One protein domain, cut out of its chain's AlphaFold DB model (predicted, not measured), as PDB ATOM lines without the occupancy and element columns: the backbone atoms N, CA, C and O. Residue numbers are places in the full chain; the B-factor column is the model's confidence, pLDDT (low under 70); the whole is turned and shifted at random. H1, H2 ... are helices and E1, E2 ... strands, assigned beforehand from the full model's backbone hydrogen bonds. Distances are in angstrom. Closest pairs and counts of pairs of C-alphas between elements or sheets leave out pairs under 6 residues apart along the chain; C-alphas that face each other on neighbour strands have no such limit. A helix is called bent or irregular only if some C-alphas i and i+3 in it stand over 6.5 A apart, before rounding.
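What this domain is: This is residues 12 to 162 of the 163 residues of an uncharacterized protein of Paenibacillus sp. SDF0028 (UniProt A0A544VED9). A four-stranded antiparallel sheet has the long helix H5 packed slantwise over one face and the short helices H1 and H2 on the other; the long helix H4 lies side by side with H5, running the opposite way. From the ends of H4 and H5 away from H1, the long hairpin E6-E7 reaches out as a bent arm, with H3 between it and the sheet, while the small hairpin E3-E4 sits beside E5. The printed part has 151 residues, with five named helices and eight named strands in the order E1 H1 H2 E2 H3 E3 E4 E5 H4 E6 E7 H5 E8; the sheet's order is E2 - E1 - E8 - E5, and the class is mixed, helices and strands. It is compact by its radius of gyration of the C-alphas, 17.0 A, yet elongated, spanning 55 by 34 by 28 A.

Where its parts are: Find C-alpha 12 at (140.299, 167.270, 121.522); there E1 begins, residues 12 to 18, 19.9 A long. Next come H1, residues 19 to 24, H2, 29 to 36, E2, 41 to 45, and H3, 46 to 56, which is irregular: C-alphas 51 and 54 are 8.0 A apart. E3, 60 to 63, E4, 68 to 71, and E5, 78 to 81, follow. From C-alpha 83 at (150.035, 184.732, 124.113), H4 runs 26.6 A to residue 101. E6, 106 to 115, spans 25.6 A and bends by 59 degrees at residue 112; E7, 125 to 133, spans 26.1 A. H5, 134 to 152, spans 26.9 A, and E8, 156 to 161, ends at C-alpha 161 (137.704, 172.266, 120.163).

How they stand to each other: Look at the antiparallel neighbours E1 and E8, where N 15 and O 159 are within hydrogen-bond range at 2.8 A; so are N 14 and O 42, 2.9 A, of the antiparallel neighbours E1 and E2, and N 81 and O 158, 2.8 A, of the antiparallel neighbours E5 and E8. H5 is on this sheet at a height of 9.0 A, closest to E2 at the C-alphas of Val 42 and Lys 143, 6.6 A. H1 and H2 are on the opposite face from H5. H4 and H5 touch at a shallow tilt of 20 degrees, opposite ways; their closest C-alphas are Lys 83 and Glu 152, 4.8 A. The closest C-alphas of E3 and E5 are Thr 61 and Ile 81, 5.0 A. In the hairpins, N 61 and O 70 are 3.0 A apart, and N 109 and O 130 2.9 A. The closest C-alphas of H3 and E6 are Tyr 51 and Gly 111, 6.5 A. Every O i to N i+4 pair is within hydrogen-bond range in H1, H2, H4 and H5; in H3, 5 of 7 are.

The domain as a whole: The C-alphas farthest apart, Arg 20 and Asp 120, are 56.9 A apart. The printed part has no cut, and no link is long. Look for low confidence at residues 117 to 123, whose pLDDT is under 70.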
ATOM      1  N   HIS A  12     140.222 165.830 121.374       97.12
ATOM      2  CA  HIS A  12     140.299 167.270 121.522       97.12
ATOM      3  C   HIS A  12     141.238 167.828 120.461       97.12
ATOM      4  O   HIS A  12     142.385 167.387 120.362       97.12
ATOM      5  N   ASP A  13     140.787 168.808 119.682       97.69
ATOM      6  CA  ASP A  13     141.621 169.419 118.646       97.69
ATOM      7  C   ASP A  13     142.262 170.714 119.149       97.69
ATOM      8  O   ASP A  13     141.581 171.587 119.684       97.69
ATOM      9  N   PHE A  14     143.555 170.884 118.879       98.38
ATOM     10  CA  PHE A  14     144.254 172.163 118.983       98.38
ATOM     11  C   PHE A  14     144.665 172.612 117.583       98.38
ATOM     12  O   PHE A  14     145.366 171.895 116.870       98.38
ATOM     13  N   ILE A  15     144.224 173.802 117.188       98.31
ATOM     14  CA  ILE A  15     144.321 174.315 115.822       98.31
ATOM     15  C   ILE A  15     145.083 175.635 115.843       98.31
ATOM     16  O   ILE A  15     144.659 176.589 116.496       98.31
ATOM     17  N   LEU A  16     146.188 175.717 115.106       98.38
ATOM     18  CA  LEU A  16     146.932 176.958 114.918       98.38
ATOM     19  C   LEU A  16     146.331 177.781 113.776       98.38
ATOM     20  O   LEU A  16     146.144 177.296 112.657       98.38
ATOM     21  N   ILE A  17     146.072 179.060 114.035       97.38
ATOM     22  CA  ILE A  17     145.548 179.987 113.033       97.38
ATOM     23  C   ILE A  17     146.212 181.357 113.160       97.38
ATOM     24  O   ILE A  17     146.366 181.884 114.257       97.38
ATOM     25  N   SER A  18     146.627 181.950 112.039       96.81
ATOM     26  CA  SER A  18     147.142 183.331 112.044       96.81
ATOM     27  C   SER A  18     146.035 184.324 112.414       96.81
ATOM     28  O   SER A  18     144.881 184.114 112.033       96.81
ATOM     29  N   ASN A  19     146.373 185.434 113.073       94.25
ATOM     30  CA  ASN A  19     145.394 186.461 113.458       94.25
ATOM     31  C   ASN A  19     144.598 186.981 112.260       94.25
ATOM     32  O   ASN A  19     143.371 187.003 112.297       94.25
ATOM     33  N   ARG A  20     145.292 187.300 111.160       94.69
ATOM     34  CA  ARG A  20     144.659 187.730 109.909       94.69
ATOM     35  C   ARG A  20     143.621 186.715 109.434       94.69
ATOM     36  O   ARG A  20     142.509 187.086 109.082       94.69
ATOM     37  N   LYS A  21     143.976 185.426 109.421       95.12
ATOM     38  CA  LYS A  21     143.045 184.395 108.956       95.12
ATOM     39  C   LYS A  21     141.861 184.227 109.902       95.12
ATOM     40  O   LYS A  21     140.753 184.000 109.431       95.12
ATOM     41  N   PHE A  22     142.093 184.348 111.206       93.12
ATOM     42  CA  PHE A  22     141.047 184.283 112.221       93.12
ATOM     43  C   PHE A  22     140.018 185.414 112.067       93.12
ATOM     44  O   PHE A  22     138.832 185.171 112.241       93.12
ATOM     45  N   GLU A  23     140.444 186.616 111.672       91.25
ATOM     46  CA  GLU A  23     139.544 187.743 111.373       91.25
ATOM     47  C   GLU A  23     138.719 187.535 110.090       91.25
ATOM     48  O   GLU A  23     137.609 188.053 109.971       91.25
ATOM     49  N   GLU A  24     139.241 186.772 109.126       92.75
ATOM     50  CA  GLU A  24     138.568 186.480 107.853       92.75
ATOM     51  C   GLU A  24     137.502 185.378 107.964       92.75
ATOM     52  O   GLU A  24     136.615 185.299 107.110       92.75
ATOM     53  N   ILE A  25     137.602 184.494 108.962       90.81
ATOM     54  CA  ILE A  25     136.701 183.347 109.104       90.81
ATOM     55  C   ILE A  25     135.738 183.534 110.274       90.81
ATOM     56  O   ILE A  25     136.099 183.993 111.352       90.81
ATOM     57  N   SER A  26     134.487 183.119 110.086       86.38
ATOM     58  CA  SER A  26     133.563 182.967 111.207       86.38
ATOM     59  C   SER A  26     134.010 181.822 112.120       86.38
ATOM     60  O   SER A  26     134.716 180.904 111.695       86.38
ATOM     61  N   LEU A  27     133.491 181.789 113.351       77.44
ATOM     62  CA  LEU A  27     133.689 180.645 114.250       77.44
ATOM     63  C   LEU A  27     133.212 179.313 113.640       77.44
ATOM     64  O   LEU A  27     133.757 178.262 113.962       77.44
ATOM     65  N   SER A  28     132.208 179.336 112.755       81.44
ATOM     66  CA  SER A  28     131.774 178.152 111.998       81.44
ATOM     67  C   SER A  28     132.766 177.742 110.903       81.44
ATOM     68  O   SER A  28     132.876 176.560 110.595       81.44
ATOM     69  N   GLY A  29     133.529 178.689 110.350       91.44
ATOM     70  CA  GLY A  29     134.571 178.431 109.356       91.44
ATOM     71  C   GLY A  29     135.798 177.701 109.909       91.44
ATOM     72  O   GLY A  29     136.598 177.196 109.123       91.44
ATOM     73  N   ILE A  30     135.932 177.598 111.237       92.75
ATOM     74  CA  ILE A  30     137.047 176.906 111.903       92.75
ATOM     75  C   ILE A  30     137.080 175.418 111.536       92.75
ATOM     76  O   ILE A  30     138.162 174.892 111.297       92.75
ATOM     77  N   TYR A  31     135.925 174.755 111.414       91.81
ATOM     78  CA  TYR A  31     135.865 173.340 111.025       91.81
ATOM     79  C   TYR A  31     136.399 173.117 109.605       91.81
ATOM     80  O   TYR A  31     137.283 172.296 109.396       91.81
ATOM     81  N   ASN A  32     135.969 173.939 108.643       93.75
ATOM     82  CA  ASN A  32     136.491 173.864 107.275       93.75
ATOM     83  C   ASN A  32     137.992 174.190 107.217       93.75
ATOM     84  O   ASN A  32     138.726 173.602 106.423       93.75
ATOM     85  N   TYR A  33     138.454 175.139 108.041       95.38
ATOM     86  CA  TYR A  33     139.874 175.467 108.145       95.38
ATOM     87  C   TYR A  33     140.677 174.281 108.688       95.38
ATOM     88  O   TYR A  33     141.684 173.932 108.080       95.38
ATOM     89  N   LYS A  34     140.213 173.642 109.771       94.81
ATOM     90  CA  LYS A  34     140.814 172.428 110.346       94.81
ATOM     91  C   LYS A  34     140.997 171.354 109.272       94.81
ATOM     92  O   LYS A  34     142.110 170.881 109.074       94.81
ATOM     93  N   ASP A  35     139.931 171.036 108.540       93.75
ATOM     94  CA  ASP A  35     139.948 169.977 107.524       93.75
ATOM     95  C   ASP A  35     140.877 170.306 106.344       93.75
ATOM     96  O   ASP A  35     141.478 169.415 105.746       93.75
ATOM     97  N   SER A  36     141.018 171.593 106.016       96.06
ATOM     98  CA  SER A  36     141.854 172.055 104.900       96.06
ATOM     99  C   SER A  36     143.325 172.280 105.272       96.06
ATOM    100  O   SER A  36     144.131 172.493 104.372       96.06
ATOM    101  N   ASN A  37     143.672 172.284 106.565       96.75
ATOM    102  CA  ASN A  37     145.018 172.599 107.063       96.75
ATOM    103  C   ASN A  37     145.455 171.600 108.156       96.75
ATOM    104  O   ASN A  37     145.735 172.012 109.288       96.75
ATOM    105  N   PRO A  38     145.484 170.286 107.865       95.44
ATOM    106  CA  PRO A  38     145.773 169.252 108.860       95.44
ATOM    107  C   PRO A  38     147.152 169.402 109.523       95.44
ATOM    108  O   PRO A  38     147.340 168.974 110.655       95.44
ATOM    109  N   GLU A  39     148.116 170.050 108.868       96.00
ATOM    110  CA  GLU A  39     149.442 170.347 109.419       96.00
ATOM    111  C   GLU A  39     149.423 171.328 110.603       96.00
ATOM    112  O   GLU A  39     150.360 171.352 111.409       96.00
ATOM    113  N   ASN A  40     148.348 172.114 110.718       97.69
ATOM    114  CA  ASN A  40     148.115 173.078 111.792       97.69
ATOM    115  C   ASN A  40     147.259 172.503 112.926       97.69
ATOM    116  O   ASN A  40     146.871 173.245 113.829       97.69
ATOM    117  N   VAL A  41     146.946 171.207 112.875       97.75
ATOM    118  CA  VAL A  41     146.074 170.529 113.831       97.75
ATOM    119  C   VAL A  41     146.877 169.486 114.596       97.75
ATOM    120  O   VAL A  41     147.653 168.724 114.024       97.75
ATOM    121  N   VAL A  42     146.665 169.428 115.906       98.12
ATOM    122  CA  VAL A  42     147.075 168.300 116.742       98.12
ATOM    123  C   VAL A  42     145.873 167.809 117.528       98.12
ATOM    124  O   VAL A  42     145.098 168.608 118.055       98.12
ATOM    125  N   GLN A  43     145.713 166.492 117.572       97.44
ATOM    126  CA  GLN A  43     144.605 165.831 118.248       97.44
ATOM    127  C   GLN A  43     145.116 165.177 119.527       97.44
ATOM    128  O   GLN A  43     146.131 164.481 119.504       97.44
ATOM    129  N   LEU A  44     144.417 165.400 120.635       97.06
ATOM    130  CA  LEU A  44     144.701 164.784 121.925       97.06
ATOM    131  C   LEU A  44     143.527 163.891 122.318       97.06
ATOM    132  O   LEU A  44     142.397 164.363 122.406       97.06
ATOM    133  N   HIS A  45     143.794 162.608 122.559       95.62
ATOM    134  CA  HIS A  45     142.760 161.674 123.001       95.62
ATOM    135  C   HIS A  45     142.138 162.131 124.326       95.62
ATOM    136  O   HIS A  45     142.853 162.606 125.213       95.62
ATOM    137  N   ASP A  46     140.826 161.955 124.466       95.75
ATOM    138  CA  ASP A  46     140.071 162.388 125.641       95.75
ATOM    139  C   ASP A  46     140.626 161.830 126.953       95.75
ATOM    140  O   ASP A  46     140.859 162.584 127.890       95.75
ATOM    141  N   ASP A  47     140.973 160.546 126.992       95.19
ATOM    142  CA  ASP A  47     141.592 159.929 128.171       95.19
ATOM    143  C   ASP A  47     142.887 160.625 128.618       95.19
ATOM    144  O   ASP A  47     143.113 160.838 129.811       95.19
ATOM    145  N   MET A  48     143.745 161.022 127.669       96.44
ATOM    146  CA  MET A  48     144.979 161.745 127.988       96.44
ATOM    147  C   MET A  48     144.672 163.183 128.420       96.44
ATOM    148  O   MET A  48     145.275 163.689 129.368       96.44
ATOM    149  N   PHE A  49     143.701 163.836 127.771       96.88
ATOM    150  CA  PHE A  49     143.217 165.147 128.199       96.88
ATOM    151  C   PHE A  49     142.694 165.093 129.644       96.88
ATOM    152  O   PHE A  49     143.069 165.928 130.469       96.88
ATOM    153  N   GLY A  50     141.871 164.090 129.960       95.56
ATOM    154  CA  GLY A  50     141.321 163.818 131.284       95.56
ATOM    155  C   GLY A  50     142.414 163.574 132.320       95.56
ATOM    156  O   GLY A  50     142.411 164.205 133.376       95.56
ATOM    157  N   TYR A  51     143.415 162.758 131.983       96.75
ATOM    158  CA  TYR A  51     144.563 162.505 132.853       96.75
ATOM    159  C   TYR A  51     145.345 163.784 133.200       96.75
ATOM    160  O   TYR A  51     145.827 163.957 134.320       96.75
ATOM    161  N   MET A  52     145.450 164.717 132.251       97.06
ATOM    162  CA  MET A  52     146.186 165.974 132.413       97.06
ATOM    163  C   MET A  52     145.321 167.135 132.941       97.06
ATOM    164  O   MET A  52     145.854 168.223 133.208       97.06
ATOM    165  N   GLN A  53     144.009 166.923 133.102       94.44
ATOM    166  CA  GLN A  53     142.985 167.970 133.180       94.44
ATOM    167  C   GLN A  53     143.258 169.023 134.258       94.44
ATOM    168  O   GLN A  53     143.081 170.218 134.018       94.44
ATOM    169  N   ASP A  54     143.720 168.616 135.438       96.94
ATOM    170  CA  ASP A  54     143.953 169.553 136.537       96.94
ATOM    171  C   ASP A  54     145.068 170.555 136.242       96.94
ATOM    172  O   ASP A  54     144.935 171.736 136.563       96.94
ATOM    173  N   SER A  55     146.133 170.120 135.568       98.12
ATOM    174  CA  SER A  55     147.195 171.033 135.135       98.12
ATOM    175  C   SER A  55     146.725 171.955 134.006       98.12
ATOM    176  O   SER A  55     147.107 173.126 133.953       98.12
ATOM    177  N   LEU A  56     145.840 171.457 133.135       98.06
ATOM    178  CA  LEU A  56     145.271 172.230 132.033       98.06
ATOM    179  C   LEU A  56     144.367 173.366 132.536       98.06
ATOM    180  O   LEU A  56     144.344 174.430 131.922       98.06
ATOM    181  N   LYS A  57     143.711 173.203 133.696       98.06
ATOM    182  CA  LYS A  57     142.909 174.252 134.359       98.06
ATOM    183  C   LYS A  57     143.706 175.499 134.752       98.06
ATOM    184  O   LYS A  57     143.107 176.486 135.146       98.06
ATOM    185  N   TRP A  58     145.037 175.503 134.672       98.38
ATOM    186  CA  TRP A  58     145.855 176.677 135.020       98.38
ATOM    187  C   TRP A  58     146.155 177.600 133.837       98.38
ATOM    188  O   TRP A  58     146.854 178.604 134.006       98.38
ATOM    189  N   ILE A  59     145.711 177.227 132.639       98.50
ATOM    190  CA  ILE A  59     145.977 177.950 131.398       98.50
ATOM    191  C   ILE A  59     144.896 179.004 131.199       98.50
ATOM    192  O   ILE A  59     143.712 178.705 131.298       98.50
ATOM    193  N   GLU A  60     145.303 180.236 130.909       98.38
ATOM    194  CA  GLU A  60     144.370 181.299 130.539       98.38
ATOM    195  C   GLU A  60     143.804 181.040 129.141       98.38
ATOM    196  O   GLU A  60     144.556 180.818 128.188       98.38
ATOM    197  N   THR A  61     142.481 181.074 129.021       98.19
ATOM    198  CA  THR A  61     141.775 180.947 127.744       98.19
ATOM    199  C   THR A  61     140.650 181.973 127.648       98.19
ATOM    200  O   THR A  61     140.268 182.598 128.637       98.19
ATOM    201  N   ILE A  62     140.105 182.151 126.450       97.50
ATOM    202  CA  ILE A  62     138.887 182.926 126.207       97.50
ATOM    203  C   ILE A  62     137.810 181.963 125.724       97.50
ATOM    204  O   ILE A  62     138.032 181.205 124.778       97.50
ATOM    205  N   ASN A  63     136.633 182.002 126.343       95.12
ATOM    206  CA  ASN A  63     135.452 181.323 125.827       95.12
ATOM    207  C   ASN A  63     134.800 182.218 124.753       95.12
ATOM    208  O   ASN A  63     134.219 183.247 125.112       95.12
ATOM    209  N   PRO A  64     134.858 181.861 123.456       92.38
ATOM    210  CA  PRO A  64     134.345 182.719 122.389       92.38
ATOM    211  C   PRO A  64     132.814 182.814 122.368       92.38
ATOM    212  O   PRO A  64     132.279 183.759 121.802       92.38
ATOM    213  N   ASP A  65     132.106 181.868 122.992       89.12
ATOM    214  CA  ASP A  65     130.640 181.859 123.068       89.12
ATOM    215  C   ASP A  65     130.097 182.820 124.125       89.12
ATOM    216  O   ASP A  65     128.982 183.326 124.003       89.12
ATOM    217  N   LYS A  66     130.893 183.078 125.165       90.12
ATOM    218  CA  LYS A  66     130.556 184.009 126.252       90.12
ATOM    219  C   LYS A  66     131.319 185.327 126.169       90.12
ATOM    220  O   LYS A  66     130.939 186.284 126.828       90.12
ATOM    221  N   ASN A  67     132.368 185.376 125.347       87.75
ATOM    222  CA  ASN A  67     133.321 186.479 125.274       87.75
ATOM    223  C   ASN A  67     133.947 186.807 126.645       87.75
ATOM    224  O   ASN A  67     134.051 187.965 127.042       87.75
ATOM    225  N   GLU A  68     134.337 185.760 127.377       93.19
ATOM    226  CA  GLU A  68     134.853 185.845 128.747       93.19
ATOM    227  C   GLU A  68     136.203 185.136 128.866       93.19
ATOM    228  O   GLU A  68     136.381 184.028 128.348       93.19
ATOM    229  N   SER A  69     137.139 185.755 129.588       95.12
ATOM    230  CA  SER A  69     138.368 185.093 130.025       95.12
ATOM    231  C   SER A  69     138.051 184.017 131.061       95.12
ATOM    232  O   SER A  69     137.241 184.218 131.967       95.12
ATOM    233  N   ALA A  70     138.727 182.882 130.948       95.12
ATOM    234  CA  ALA A  70     138.574 181.730 131.815       95.12
ATOM    235  C   ALA A  70     139.934 181.090 132.123       95.12
ATOM    236  O   ALA A  70     140.969 181.421 131.540       95.12
ATOM    237  N   LEU A  71     139.909 180.149 133.061       97.00
ATOM    238  CA  LEU A  71     141.018 179.258 133.356       97.00
ATOM    239  C   LEU A  71     140.642 177.838 132.924       97.00
ATOM    240  O   LEU A  71     139.563 177.348 133.257       97.00
ATOM    241  N   GLY A  72     141.541 177.186 132.191       97.62
ATOM    242  CA  GLY A  72     141.305 175.890 131.569       97.62
ATOM    243  C   GLY A  72     140.594 175.963 130.226       97.62
ATOM    244  O   GLY A  72     140.216 177.031 129.747       97.62
ATOM    245  N   PHE A  73     140.427 174.797 129.611       97.38
ATOM    246  CA  PHE A  73     139.702 174.645 128.355       97.38
ATOM    247  C   PHE A  73     138.235 174.304 128.615       97.38
ATOM    248  O   PHE A  73     137.902 173.616 129.584       97.38
ATOM    249  N   ASN A  74     137.353 174.768 127.734       96.00
ATOM    250  CA  ASN A  74     135.945 174.406 127.761       96.00
ATOM    251  C   ASN A  74     135.758 172.988 127.214       96.00
ATOM    252  O   ASN A  74     135.581 172.826 126.015       96.00
ATOM    253  N   TYR A  75     135.778 171.988 128.094       95.56
ATOM    254  CA  TYR A  75     135.790 170.565 127.734       95.56
ATOM    255  C   TYR A  75     134.730 170.141 126.695       95.56
ATOM    256  O   TYR A  75     135.027 169.293 125.862       95.56
ATOM    257  N   TYR A  76     133.548 170.774 126.707       94.69
ATOM    258  CA  TYR A  76     132.435 170.506 125.778       94.69
ATOM    259  C   TYR A  76     132.213 171.624 124.749       94.69
ATOM    260  O   TYR A  76     131.098 171.872 124.283       94.69
ATOM    261  N   GLY A  77     133.237 172.425 124.474       93.94
ATOM    262  CA  GLY A  77     133.091 173.580 123.610       93.94
ATOM    263  C   GLY A  77     134.419 174.171 123.189       93.94
ATOM    264  O   GLY A  77     135.417 173.480 123.018       93.94
ATOM    265  N   ARG A  78     134.414 175.481 122.956       95.12
ATOM    266  CA  ARG A  78     135.559 176.172 122.368       95.12
ATOM    267  C   ARG A  78     136.326 176.966 123.400       95.12
ATOM    268  O   ARG A  78     135.738 177.588 124.287       95.12
ATOM    269  N   SER A  79     137.631 177.017 123.192       97.38
ATOM    270  CA  SER A  79     138.529 177.930 123.885       97.38
ATOM    271  C   SER A  79     139.499 178.543 122.886       97.38
ATOM    272  O   SER A  79     139.976 177.873 121.976       97.38
ATOM    273  N   ILE A  80     139.801 179.823 123.061       97.62
ATOM    274  CA  ILE A  80     140.871 180.512 122.341       97.62
ATOM    275  C   ILE A  80     142.031 180.690 123.309       97.62
ATOM    276  O   ILE A  80     141.839 181.152 124.434       97.62
ATOM    277  N   ILE A  81     143.229 180.330 122.869       98.06
ATOM    278  CA  ILE A  81     144.467 180.559 123.603       98.06
ATOM    279  C   ILE A  81     145.259 181.641 122.874       98.06
ATOM    280  O   ILE A  81     145.588 181.516 121.692       98.06
ATOM    281  N   GLU A  82     145.556 182.708 123.606       96.69
ATOM    282  CA  GLU A  82     146.414 183.808 123.168       96.69
ATOM    283  C   GLU A  82     147.782 183.724 123.855       96.69
ATOM    284  O   GLU A  82     148.076 182.767 124.571       96.69
ATOM    285  N   LYS A  83     148.637 184.731 123.656       97.38
ATOM    286  CA  LYS A  83     150.035 184.732 124.113       97.38
ATOM    287  C   LYS A  83     150.225 184.279 125.566       97.38
ATOM    288  O   LYS A  83     151.088 183.446 125.832       97.38
ATOM    289  N   THR A  84     149.474 184.838 126.516       96.62
ATOM    290  CA  THR A  84     149.653 184.558 127.954       96.62
ATOM    291  C   THR A  84     149.330 183.102 128.285       96.62
ATOM    292  O   THR A  84     150.143 182.415 128.914       96.62
ATOM    293  N   GLY A  85     148.195 182.608 127.788       98.19
ATOM    294  CA  GLY A  85     147.802 181.206 127.870       98.19
ATOM    295  C   GLY A  85     148.795 180.279 127.171       98.19
ATOM    296  O   GLY A  85     149.195 179.267 127.741       98.19
ATOM    297  N   ALA A  86     149.279 180.656 125.988       98.50
ATOM    298  CA  ALA A  86     150.233 179.873 125.207       98.50
ATOM    299  C   ALA A  86     151.573 179.699 125.928       98.50
ATOM    300  O   ALA A  86     152.043 178.574 126.056       98.50
ATOM    301  N   VAL A  87     152.132 180.767 126.511       98.50
ATOM    302  CA  VAL A  87     153.359 180.678 127.327       98.50
ATOM    303  C   VAL A  87     153.188 179.685 128.483       98.50
ATOM    304  O   VAL A  87     154.118 178.949 128.830       98.50
ATOM    305  N   LYS A  88     152.008 179.661 129.116       98.44
ATOM    306  CA  LYS A  88     151.694 178.716 130.195       98.44
ATOM    307  C   LYS A  88     151.559 177.288 129.662       98.44
ATOM    308  O   LYS A  88     152.175 176.385 130.228       98.44
ATOM    309  N   LEU A  89     150.816 177.101 128.570       98.62
ATOM    310  CA  LEU A  89     150.618 175.816 127.899       98.62
ATOM    311  C   LEU A  89     151.959 175.207 127.470       98.62
ATOM    312  O   LEU A  89     152.250 174.083 127.865       98.62
ATOM    313  N   THR A  90     152.822 175.961 126.782       98.75
ATOM    314  CA  THR A  90     154.161 175.517 126.358       98.75
ATOM    315  C   THR A  90     154.965 174.961 127.532       98.75
ATOM    316  O   THR A  90     155.585 173.901 127.431       98.75
ATOM    317  N   LYS A  91     154.967 175.662 128.673       98.69
ATOM    318  CA  LYS A  91     155.707 175.236 129.872       98.69
ATOM    319  C   LYS A  91     155.141 173.952 130.470       98.69
ATOM    320  O   LYS A  91     155.914 173.072 130.837       98.69
ATOM    321  N   LEU A  92     153.815 173.837 130.553       98.69
ATOM    322  CA  LEU A  92     153.158 172.638 131.071       98.69
ATOM    323  C   LEU A  92     153.384 171.436 130.154       98.69
ATOM    324  O   LEU A  92     153.752 170.374 130.644       98.69
ATOM    325  N   MET A  93     153.251 171.600 128.836       98.81
ATOM    326  CA  MET A  93     153.487 170.506 127.889       98.81
ATOM    327  C   MET A  93     154.944 170.046 127.909       98.81
ATOM    328  O   MET A  93     155.195 168.849 127.860       98.81
ATOM    329  N   LYS A  94     155.910 170.960 128.078       98.88
ATOM    330  CA  LYS A  94     157.321 170.592 128.296       98.88
ATOM    331  C   LYS A  94     157.517 169.782 129.580       98.88
ATOM    332  O   LYS A  94     158.277 168.821 129.570       98.88
ATOM    333  N   ALA A  95     156.837 170.141 130.670       98.81
ATOM    334  CA  ALA A  95     156.908 169.381 131.918       98.81
ATOM    335  C   ALA A  95     156.314 167.971 131.763       98.81
ATOM    336  O   ALA A  95     156.933 166.998 132.187       98.81
ATOM    337  N   TRP A  96     155.161 167.851 131.099       98.75
ATOM    338  CA  TRP A  96     154.561 166.559 130.766       98.75
ATOM    339  C   TRP A  96     155.448 165.727 129.842       98.75
ATOM    340  O   TRP A  96     155.650 164.546 130.100       98.75
ATOM    341  N   TYR A  97     156.041 166.344 128.820       98.81
ATOM    342  CA  TYR A  97     156.959 165.676 127.900       98.81
ATOM    343  C   TYR A  97     158.152 165.071 128.650       98.81
ATOM    344  O   TYR A  97     158.473 163.904 128.453       98.81
ATOM    345  N   LEU A  98     158.774 165.842 129.549       98.81
ATOM    346  CA  LEU A  98     159.888 165.363 130.375       98.81
ATOM    347  C   LEU A  98     159.468 164.265 131.359       98.81
ATOM    348  O   LEU A  98     160.262 163.393 131.677       98.81
ATOM    349  N   MET A  99     158.235 164.292 131.864       98.56
ATOM    350  CA  MET A  99     157.730 163.221 132.723       98.56
ATOM    351  C   MET A  99     157.525 161.927 131.923       98.56
ATOM    352  O   MET A  99     157.976 160.862 132.334       98.56
ATOM    353  N   PHE A 100     156.867 162.018 130.766       98.56
ATOM    354  CA  PHE A 100     156.571 160.860 129.927       98.56
ATOM    355  C   PHE A 100     157.801 160.309 129.200       98.56
ATOM    356  O   PHE A 100     157.790 159.138 128.827       98.56
ATOM    357  N   SER A 101     158.884 161.080 129.043       98.56
ATOM    358  CA  SER A 101     160.145 160.543 128.512       98.56
ATOM    359  C   SER A 101     160.753 159.476 129.423       98.56
ATOM    360  O   SER A 101     161.405 158.559 128.929       98.56
ATOM    361  N   GLU A 102     160.471 159.551 130.726       98.56
ATOM    362  CA  GLU A 102     160.917 158.576 131.728       98.56
ATOM    363  C   GLU A 102     159.962 157.379 131.878       98.56
ATOM    364  O   GLU A 102     160.268 156.423 132.592       98.56
ATOM    365  N   ALA A 103     158.802 157.402 131.217       98.06
ATOM    366  CA  ALA A 103     157.842 156.303 131.260       98.06
ATOM    367  C   ALA A 103     158.368 155.065 130.497       98.06
ATOM    368  O   ALA A 103     159.236 155.202 129.630       98.06
ATOM    369  N   PRO A 104     157.858 153.846 130.765       98.12
ATOM    370  CA  PRO A 104     158.070 152.688 129.887       98.12
ATOM    371  C   PRO A 104     157.478 152.918 128.485       98.12
ATOM    372  O   PRO A 104     156.727 153.863 128.275       98.12
ATOM    373  N   GLU A 105     157.812 152.060 127.515       97.94
ATOM    374  CA  GLU A 105     157.244 152.145 126.158       97.94
ATOM    375  C   GLU A 105     155.717 151.976 126.156       97.94
ATOM    376  O   GLU A 105     155.018 152.799 125.563       97.94
ATOM    377  N   ASP A 106     155.220 150.977 126.890       98.00
ATOM    378  CA  ASP A 106     153.797 150.778 127.161       98.00
ATOM    379  C   ASP A 106     153.420 151.485 128.467       98.00
ATOM    380  O   ASP A 106     153.753 151.032 129.568       98.00
ATOM    381  N   VAL A 107     152.732 152.618 128.353       97.88
ATOM    382  CA  VAL A 107     152.328 153.442 129.493       97.88
ATOM    383  C   VAL A 107     150.933 153.024 129.944       97.88
ATOM    384  O   VAL A 107     149.994 153.026 129.150       97.88
ATOM    385  N   VAL A 108     150.789 152.697 131.231       97.56
ATOM    386  CA  VAL A 108     149.490 152.415 131.856       97.56
ATOM    387  C   VAL A 108     149.195 153.478 132.904       97.56
ATOM    388  O   VAL A 108     149.929 153.601 133.885       97.56
ATOM    389  N   LEU A 109     148.121 154.236 132.696       96.62
ATOM    390  CA  LEU A 109     147.688 155.330 133.564       96.62
ATOM    391  C   LEU A 109     146.335 155.020 134.202       96.62
ATOM    392  O   LEU A 109     145.525 154.264 133.665       96.62
ATOM    393  N   THR A 110     146.092 155.620 135.360       95.69
ATOM    394  CA  THR A 110     144.792 155.565 136.034       95.69
ATOM    395  C   THR A 110     143.828 156.530 135.346       95.69
ATOM    396  O   THR A 110     144.128 157.720 135.270       95.69
ATOM    397  N   GLY A 111     142.698 156.021 134.857       93.25
ATOM    398  CA  GLY A 111     141.633 156.813 134.232       93.25
ATOM    399  C   GLY A 111     140.512 157.179 135.201       93.25
ATOM    400  O   GLY A 111     140.733 157.296 136.410       93.25
ATOM    401  N   TRP A 112     139.301 157.362 134.675       89.56
ATOM    402  CA  TRP A 112     138.142 157.750 135.475       89.56
ATOM    403  C   TRP A 112     137.686 156.617 136.400       89.56
ATOM    404  O   TRP A 112     137.922 155.436 136.144       89.56
ATOM    405  N   TYR A 113     137.030 156.975 137.506       89.75
ATOM    406  CA  TYR A 113     136.350 155.988 138.339       89.75
ATOM    407  C   TYR A 113     135.002 155.641 137.712       89.75
ATOM    408  O   TYR A 113     134.147 156.515 137.560       89.75
ATOM    409  N   THR A 114     134.804 154.371 137.383       85.12
ATOM    410  CA  THR A 114     133.575 153.855 136.783       85.12
ATOM    411  C   THR A 114     132.896 152.859 137.712       85.12
ATOM    412  O   THR A 114     133.519 152.237 138.577       85.12
ATOM    413  N   TRP A 115     131.579 152.736 137.566       83.06
ATOM    414  CA  TRP A 115     130.765 151.781 138.315       83.06
ATOM    415  C   TRP A 115     130.510 150.556 137.443       83.06
ATOM    416  O   TRP A 115     130.178 150.711 136.270       83.06
ATOM    417  N   SER A 116     130.637 149.344 137.992       74.00
ATOM    418  CA  SER A 116     130.227 148.150 137.250       74.00
ATOM    419  C   SER A 116     128.709 148.137 137.068       74.00
ATOM    420  O   SER A 116     127.980 148.316 138.045       74.00
ATOM    421  N   GLU A 117     128.238 147.869 135.850       66.12
ATOM    422  CA  GLU A 117     126.801 147.776 135.549       66.12
ATOM    423  C   GLU A 117     126.133 146.540 136.197       66.12
ATOM    424  O   GLU A 117     124.925 146.546 136.427       66.12
ATOM    425  N   ASP A 118     126.919 145.524 136.578       65.31
ATOM    426  CA  ASP A 118     126.432 144.184 136.954       65.31
ATOM    427  C   ASP A 118     126.438 143.867 138.473       65.31
ATOM    428  O   ASP A 118     126.182 142.728 138.871       65.31
ATOM    429  N   GLY A 119     126.730 144.837 139.350       57.75
ATOM    430  CA  GLY A 119     126.852 144.642 140.808       57.75
ATOM    431  C   GLY A 119     126.043 145.641 141.644       57.75
ATOM    432  O   GLY A 119     125.580 146.653 141.127       57.75
ATOM    433  N   ASP A 120     125.872 145.385 142.954       59.88
ATOM    434  CA  ASP A 120     125.329 146.391 143.887       59.88
ATOM    435  C   ASP A 120     126.177 147.666 143.762       59.88
ATOM    436  O   ASP A 120     127.347 147.701 144.173       59.88
ATOM    437  N   SER A 121     125.572 148.697 143.165       57.91
ATOM    438  CA  SER A 121     126.198 149.956 142.751       57.91
ATOM    439  C   SER A 121     126.819 150.743 143.905       57.91
ATOM    440  O   SER A 121     127.482 151.750 143.686       57.91
ATOM    441  N   ARG A 122     126.649 150.279 145.148       58.28
ATOM    442  CA  ARG A 122     127.258 150.853 146.351       58.28
ATOM    443  C   ARG A 122     128.608 150.234 146.727       58.28
ATOM    444  O   ARG A 122     129.207 150.694 147.694       58.28
ATOM    445  N   THR A 123     129.090 149.201 146.021       63.72
ATOM    446  CA  THR A 123     130.284 148.434 146.452       63.72
ATOM    447  C   THR A 123     131.275 148.022 145.354       63.72
ATOM    448  O   THR A 123     132.306 147.439 145.679       63.72
ATOM    449  N   THR A 124     131.018 148.319 144.076       71.62
ATOM    450  CA  THR A 124     131.735 147.680 142.946       71.62
ATOM    451  C   THR A 124     132.187 148.655 141.846       71.62
ATOM    452  O   THR A 124     132.017 148.405 140.658       71.62
ATOM    453  N   GLY A 125     132.781 149.791 142.215       84.69
ATOM    454  CA  GLY A 125     133.450 150.662 141.238       84.69
ATOM    455  C   GLY A 125     134.964 150.441 141.173       84.69
ATOM    456  O   GLY A 125     135.582 149.975 142.137       84.69
ATOM    457  N   ALA A 126     135.576 150.802 140.048       88.75
ATOM    458  CA  ALA A 126     137.016 150.721 139.832       88.75
ATOM    459  C   ALA A 126     137.512 151.889 138.976       88.75
ATOM    460  O   ALA A 126     136.764 152.467 138.195       88.75
ATOM    461  N   TYR A 127     138.793 152.224 139.112       91.31
ATOM    462  CA  TYR A 127     139.435 153.125 138.162       91.31
ATOM    463  C   TYR A 127     139.759 152.387 136.868       91.31
ATOM    464  O   TYR A 127     140.255 151.255 136.893       91.31
ATOM    465  N   GLU A 128     139.533 153.061 135.749       92.12
ATOM    466  CA  GLU A 128     139.978 152.612 134.440       92.12
ATOM    467  C   GLU A 128     141.503 152.497 134.372       92.12
ATOM    468  O   GLU A 128     142.251 153.176 135.086       92.12
ATOM    469  N   LYS A 129     141.966 151.634 133.467       94.00
ATOM    470  CA  LYS A 129     143.374 151.527 133.092       94.00
ATOM    471  C   LYS A 129     143.519 151.974 131.650       94.00
ATOM    472  O   LYS A 129     143.126 151.252 130.737       94.00
ATOM    473  N   LEU A 130     144.092 153.150 131.474       94.94
ATOM    474  CA  LEU A 130     144.340 153.760 130.180       94.94
ATOM    475  C   LEU A 130     145.687 153.266 129.661       94.94
ATOM    476  O   LEU A 130     146.675 153.320 130.395       94.94
ATOM    477  N   SER A 131     145.735 152.771 128.428       95.75
ATOM    478  CA  SER A 131     146.961 152.249 127.821       95.75
ATOM    479  C   SER A 131     147.369 153.114 126.639       95.75
ATOM    480  O   SER A 131     146.553 153.400 125.767       95.75
ATOM    481  N   PHE A 132     148.636 153.519 126.618       96.56
ATOM    482  CA  PHE A 132     149.190 154.394 125.594       96.56
ATOM    483  C   PHE A 132     150.574 153.925 125.163       96.56
ATOM    484  O   PHE A 132     151.335 153.383 125.967       96.56
ATOM    485  N   ASN A 133     150.944 154.240 123.924       97.75
ATOM    486  CA  ASN A 133     152.328 154.155 123.491       97.75
ATOM    487  C   ASN A 133     153.075 155.450 123.855       97.75
ATOM    488  O   ASN A 133     152.660 156.551 123.488       97.75
ATOM    489  N   ARG A 134     154.219 155.336 124.540       98.44
ATOM    490  CA  ARG A 134     155.030 156.494 124.953       98.44
ATOM    491  C   ARG A 134     155.411 157.398 123.785       98.44
ATOM    492  O   ARG A 134     155.400 158.615 123.939       98.44
ATOM    493  N   LYS A 135     155.761 156.830 122.628       98.38
ATOM    494  CA  LYS A 135     156.158 157.619 121.455       98.38
ATOM    495  C   LYS A 135     155.002 158.499 120.976       98.38
ATOM    496  O   LYS A 135     155.224 159.673 120.711       98.38
ATOM    497  N   GLU A 136     153.783 157.968 120.931       98.00
ATOM    498  CA  GLU A 136     152.591 158.723 120.516       98.00
ATOM    499  C   GLU A 136     152.277 159.880 121.473       98.00
ATOM    500  O   GLU A 136     151.957 160.985 121.023       98.00
ATOM    501  N   ILE A 137     152.442 159.666 122.785       98.38
ATOM    502  CA  ILE A 137     152.328 160.738 123.784       98.38
ATOM    503  C   ILE A 137     153.355 161.836 123.492       98.38
ATOM    504  O   ILE A 137     153.000 163.010 123.389       98.38
ATOM    505  N   LEU A 138     154.631 161.462 123.357       98.81
ATOM    506  CA  LEU A 138     155.719 162.418 123.155       98.81
ATOM    507  C   LEU A 138     155.571 163.191 121.840       98.81
ATOM    508  O   LEU A 138     155.773 164.405 121.835       98.81
ATOM    509  N   ASP A 139     155.162 162.529 120.757       98.56
ATOM    510  CA  ASP A 139     154.908 163.167 119.464       98.56
ATOM    511  C   ASP A 139     153.762 164.189 119.568       98.56
ATOM    512  O   ASP A 139     153.899 165.331 119.121       98.56
ATOM    513  N   THR A 140     152.661 163.813 120.230       98.56
ATOM    514  CA  THR A 140     151.501 164.694 120.447       98.56
ATOM    515  C   THR A 140     151.887 165.917 121.280       98.56
ATOM    516  O   THR A 140     151.632 167.055 120.879       98.56
ATOM    517  N   LEU A 141     152.570 165.712 122.412       98.75
ATOM    518  CA  LEU A 141     153.039 166.800 123.275       98.75
ATOM    519  C   LEU A 141     154.032 167.708 122.546       98.75
ATOM    520  O   LEU A 141     153.929 168.929 122.650       98.75
ATOM    521  N   SER A 142     154.961 167.134 121.776       98.81
ATOM    522  CA  SER A 142     155.915 167.895 120.967       98.81
ATOM    523  C   SER A 142     155.198 168.787 119.958       98.81
ATOM    524  O   SER A 142     155.568 169.953 119.802       98.81
ATOM    525  N   LYS A 143     154.142 168.285 119.307       98.62
ATOM    526  CA  LYS A 143     153.375 169.089 118.357       98.62
ATOM    527  C   LYS A 143     152.586 170.200 119.051       98.62
ATOM    528  O   LYS A 143     152.610 171.330 118.572       98.62
ATOM    529  N   ILE A 144     151.968 169.941 120.209       98.69
ATOM    530  CA  ILE A 144     151.316 171.007 120.995       98.69
ATOM    531  C   ILE A 144     152.340 172.080 121.397       98.69
ATOM    532  O   ILE A 144     152.043 173.264 121.259       98.69
ATOM    533  N   ILE A 145     153.548 171.690 121.831       98.81
ATOM    534  CA  ILE A 145     154.646 172.618 122.165       98.81
ATOM    535  C   ILE A 145     155.030 173.485 120.962       98.81
ATOM    536  O   ILE A 145     155.241 174.689 121.120       98.81
ATOM    537  N   GLU A 146     155.144 172.897 119.771       98.44
ATOM    538  CA  GLU A 146     155.446 173.624 118.533       98.44
ATOM    539  C   GLU A 146     154.374 174.686 118.252       98.44
ATOM    540  O   GLU A 146     154.691 175.871 118.132       98.44
ATOM    541  N   LEU A 147     153.097 174.283 118.230       98.50
ATOM    542  CA  LEU A 147     151.991 175.196 117.943       98.50
ATOM    543  C   LEU A 147     151.856 176.284 119.017       98.50
ATOM    544  O   LEU A 147     151.661 177.453 118.686       98.50
ATOM    545  N   SER A 148     151.992 175.942 120.301       98.38
ATOM    546  CA  SER A 148     151.895 176.924 121.384       98.38
ATOM    547  C   SER A 148     153.051 177.923 121.336       98.38
ATOM    548  O   SER A 148     152.818 179.112 121.526       98.38
ATOM    549  N   THR A 149     154.261 177.486 120.970       98.31
ATOM    550  CA  THR A 149     155.412 178.380 120.756       98.31
ATOM    551  C   THR A 149     155.149 179.377 119.619       98.31
ATOM    552  O   THR A 149     155.505 180.549 119.738       98.31
ATOM    553  N   MET A 150     154.466 178.964 118.545       98.00
ATOM    554  CA  MET A 150     154.076 179.877 117.459       98.00
ATOM    555  C   MET A 150     153.108 180.969 117.942       98.00
ATOM    556  O   MET A 150     153.245 182.127 117.550       98.00
ATOM    557  N   VAL A 151     152.185 180.651 118.853       98.31
ATOM    558  CA  VAL A 151     151.257 181.635 119.452       98.31
ATOM    559  C   VAL A 151     151.982 182.654 120.341       98.31
ATOM    560  O   VAL A 151     151.560 183.808 120.434       98.31
ATOM    561  N   GLU A 152     153.118 182.295 120.947       96.06
ATOM    562  CA  GLU A 152     153.916 183.229 121.761       96.06
ATOM    563  C   GLU A 152     154.447 184.425 120.951       96.06
ATOM    564  O   GLU A 152     154.661 185.506 121.517       96.06
ATOM    565  N   SER A 153     154.594 184.264 119.627       92.81
ATOM    566  CA  SER A 153     154.984 185.340 118.705       92.81
ATOM    567  C   SER A 153     153.926 186.440 118.556       92.81
ATOM    568  O   SER A 153     154.242 187.511 118.052       92.81
ATOM    569  N   SER A 154     152.695 186.205 119.030       87.38
ATOM    570  CA  SER A 154     151.529 187.090 118.895       87.38
ATOM    571  C   SER A 154     150.953 187.238 117.483       87.38
ATOM    572  O   SER A 154     149.936 187.905 117.346       87.38
ATOM    573  N   GLU A 155     151.506 186.567 116.469       94.88
ATOM    574  CA  GLU A 155     150.967 186.548 115.093       94.88
ATOM    575  C   GLU A 155     149.870 185.488 114.882       94.88
ATOM    576  O   GLU A 155     149.154 185.489 113.875       94.88
ATOM    577  N   TYR A 156     149.730 184.577 115.844       97.69
ATOM    578  CA  TYR A 156     148.825 183.438 115.794       97.69
ATOM    579  C   TYR A 156     147.965 183.359 117.053       97.69
ATOM    580  O   TYR A 156     148.341 183.851 118.119       97.69
ATOM    581  N   LYS A 157     146.847 182.650 116.928       96.94
ATOM    582  CA  LYS A 157     146.017 182.137 118.017       96.94
ATOM    583  C   LYS A 157     145.976 180.621 117.918       96.94
ATOM    584  O   LYS A 157     146.124 180.050 116.836       96.94
ATOM    585  N   MET A 158     145.732 179.978 119.050       98.12
ATOM    586  CA  MET A 158     145.359 178.571 119.073       98.12
ATOM    587  C   MET A 158     143.880 178.463 119.408       98.12
ATOM    588  O   MET A 158     143.398 179.099 120.345       98.12
ATOM    589  N   ILE A 159     143.157 177.674 118.624       97.69
ATOM    590  CA  ILE A 159     141.765 177.328 118.879       97.69
ATOM    591  C   ILE A 159     141.735 175.909 119.411       97.69
ATOM    592  O   ILE A 159     142.306 175.009 118.806       97.69
ATOM    593  N   TYR A 160     141.055 175.724 120.527       97.81
ATOM    594  CA  TYR A 160     140.742 174.421 121.075       97.81
ATOM    595  C   TYR A 160     139.276 174.081 120.798       97.81
ATOM    596  O   TYR A 160     138.397 174.924 121.026       97.81
ATOM    597  N   LEU A 161     139.030 172.859 120.322       96.44
ATOM    598  CA  LEU A 161     137.704 172.266 120.163       96.44
ATOM    599  C   LEU A 161     137.594 171.044 121.082       96.44
ATOM    600  O   LEU A 161     138.325 170.070 120.902       96.44
ATOM    601  N   GLY A 162     136.701 171.133 122.066       94.50
ATOM    602  CA  GLY A 162     136.294 170.021 122.921       94.50
ATOM    603  C   GLY A 162     135.277 169.096 122.248       94.50
ATOM    604  O   GLY A 162     134.872 169.334 121.104       94.50
TER     605      GLY A 162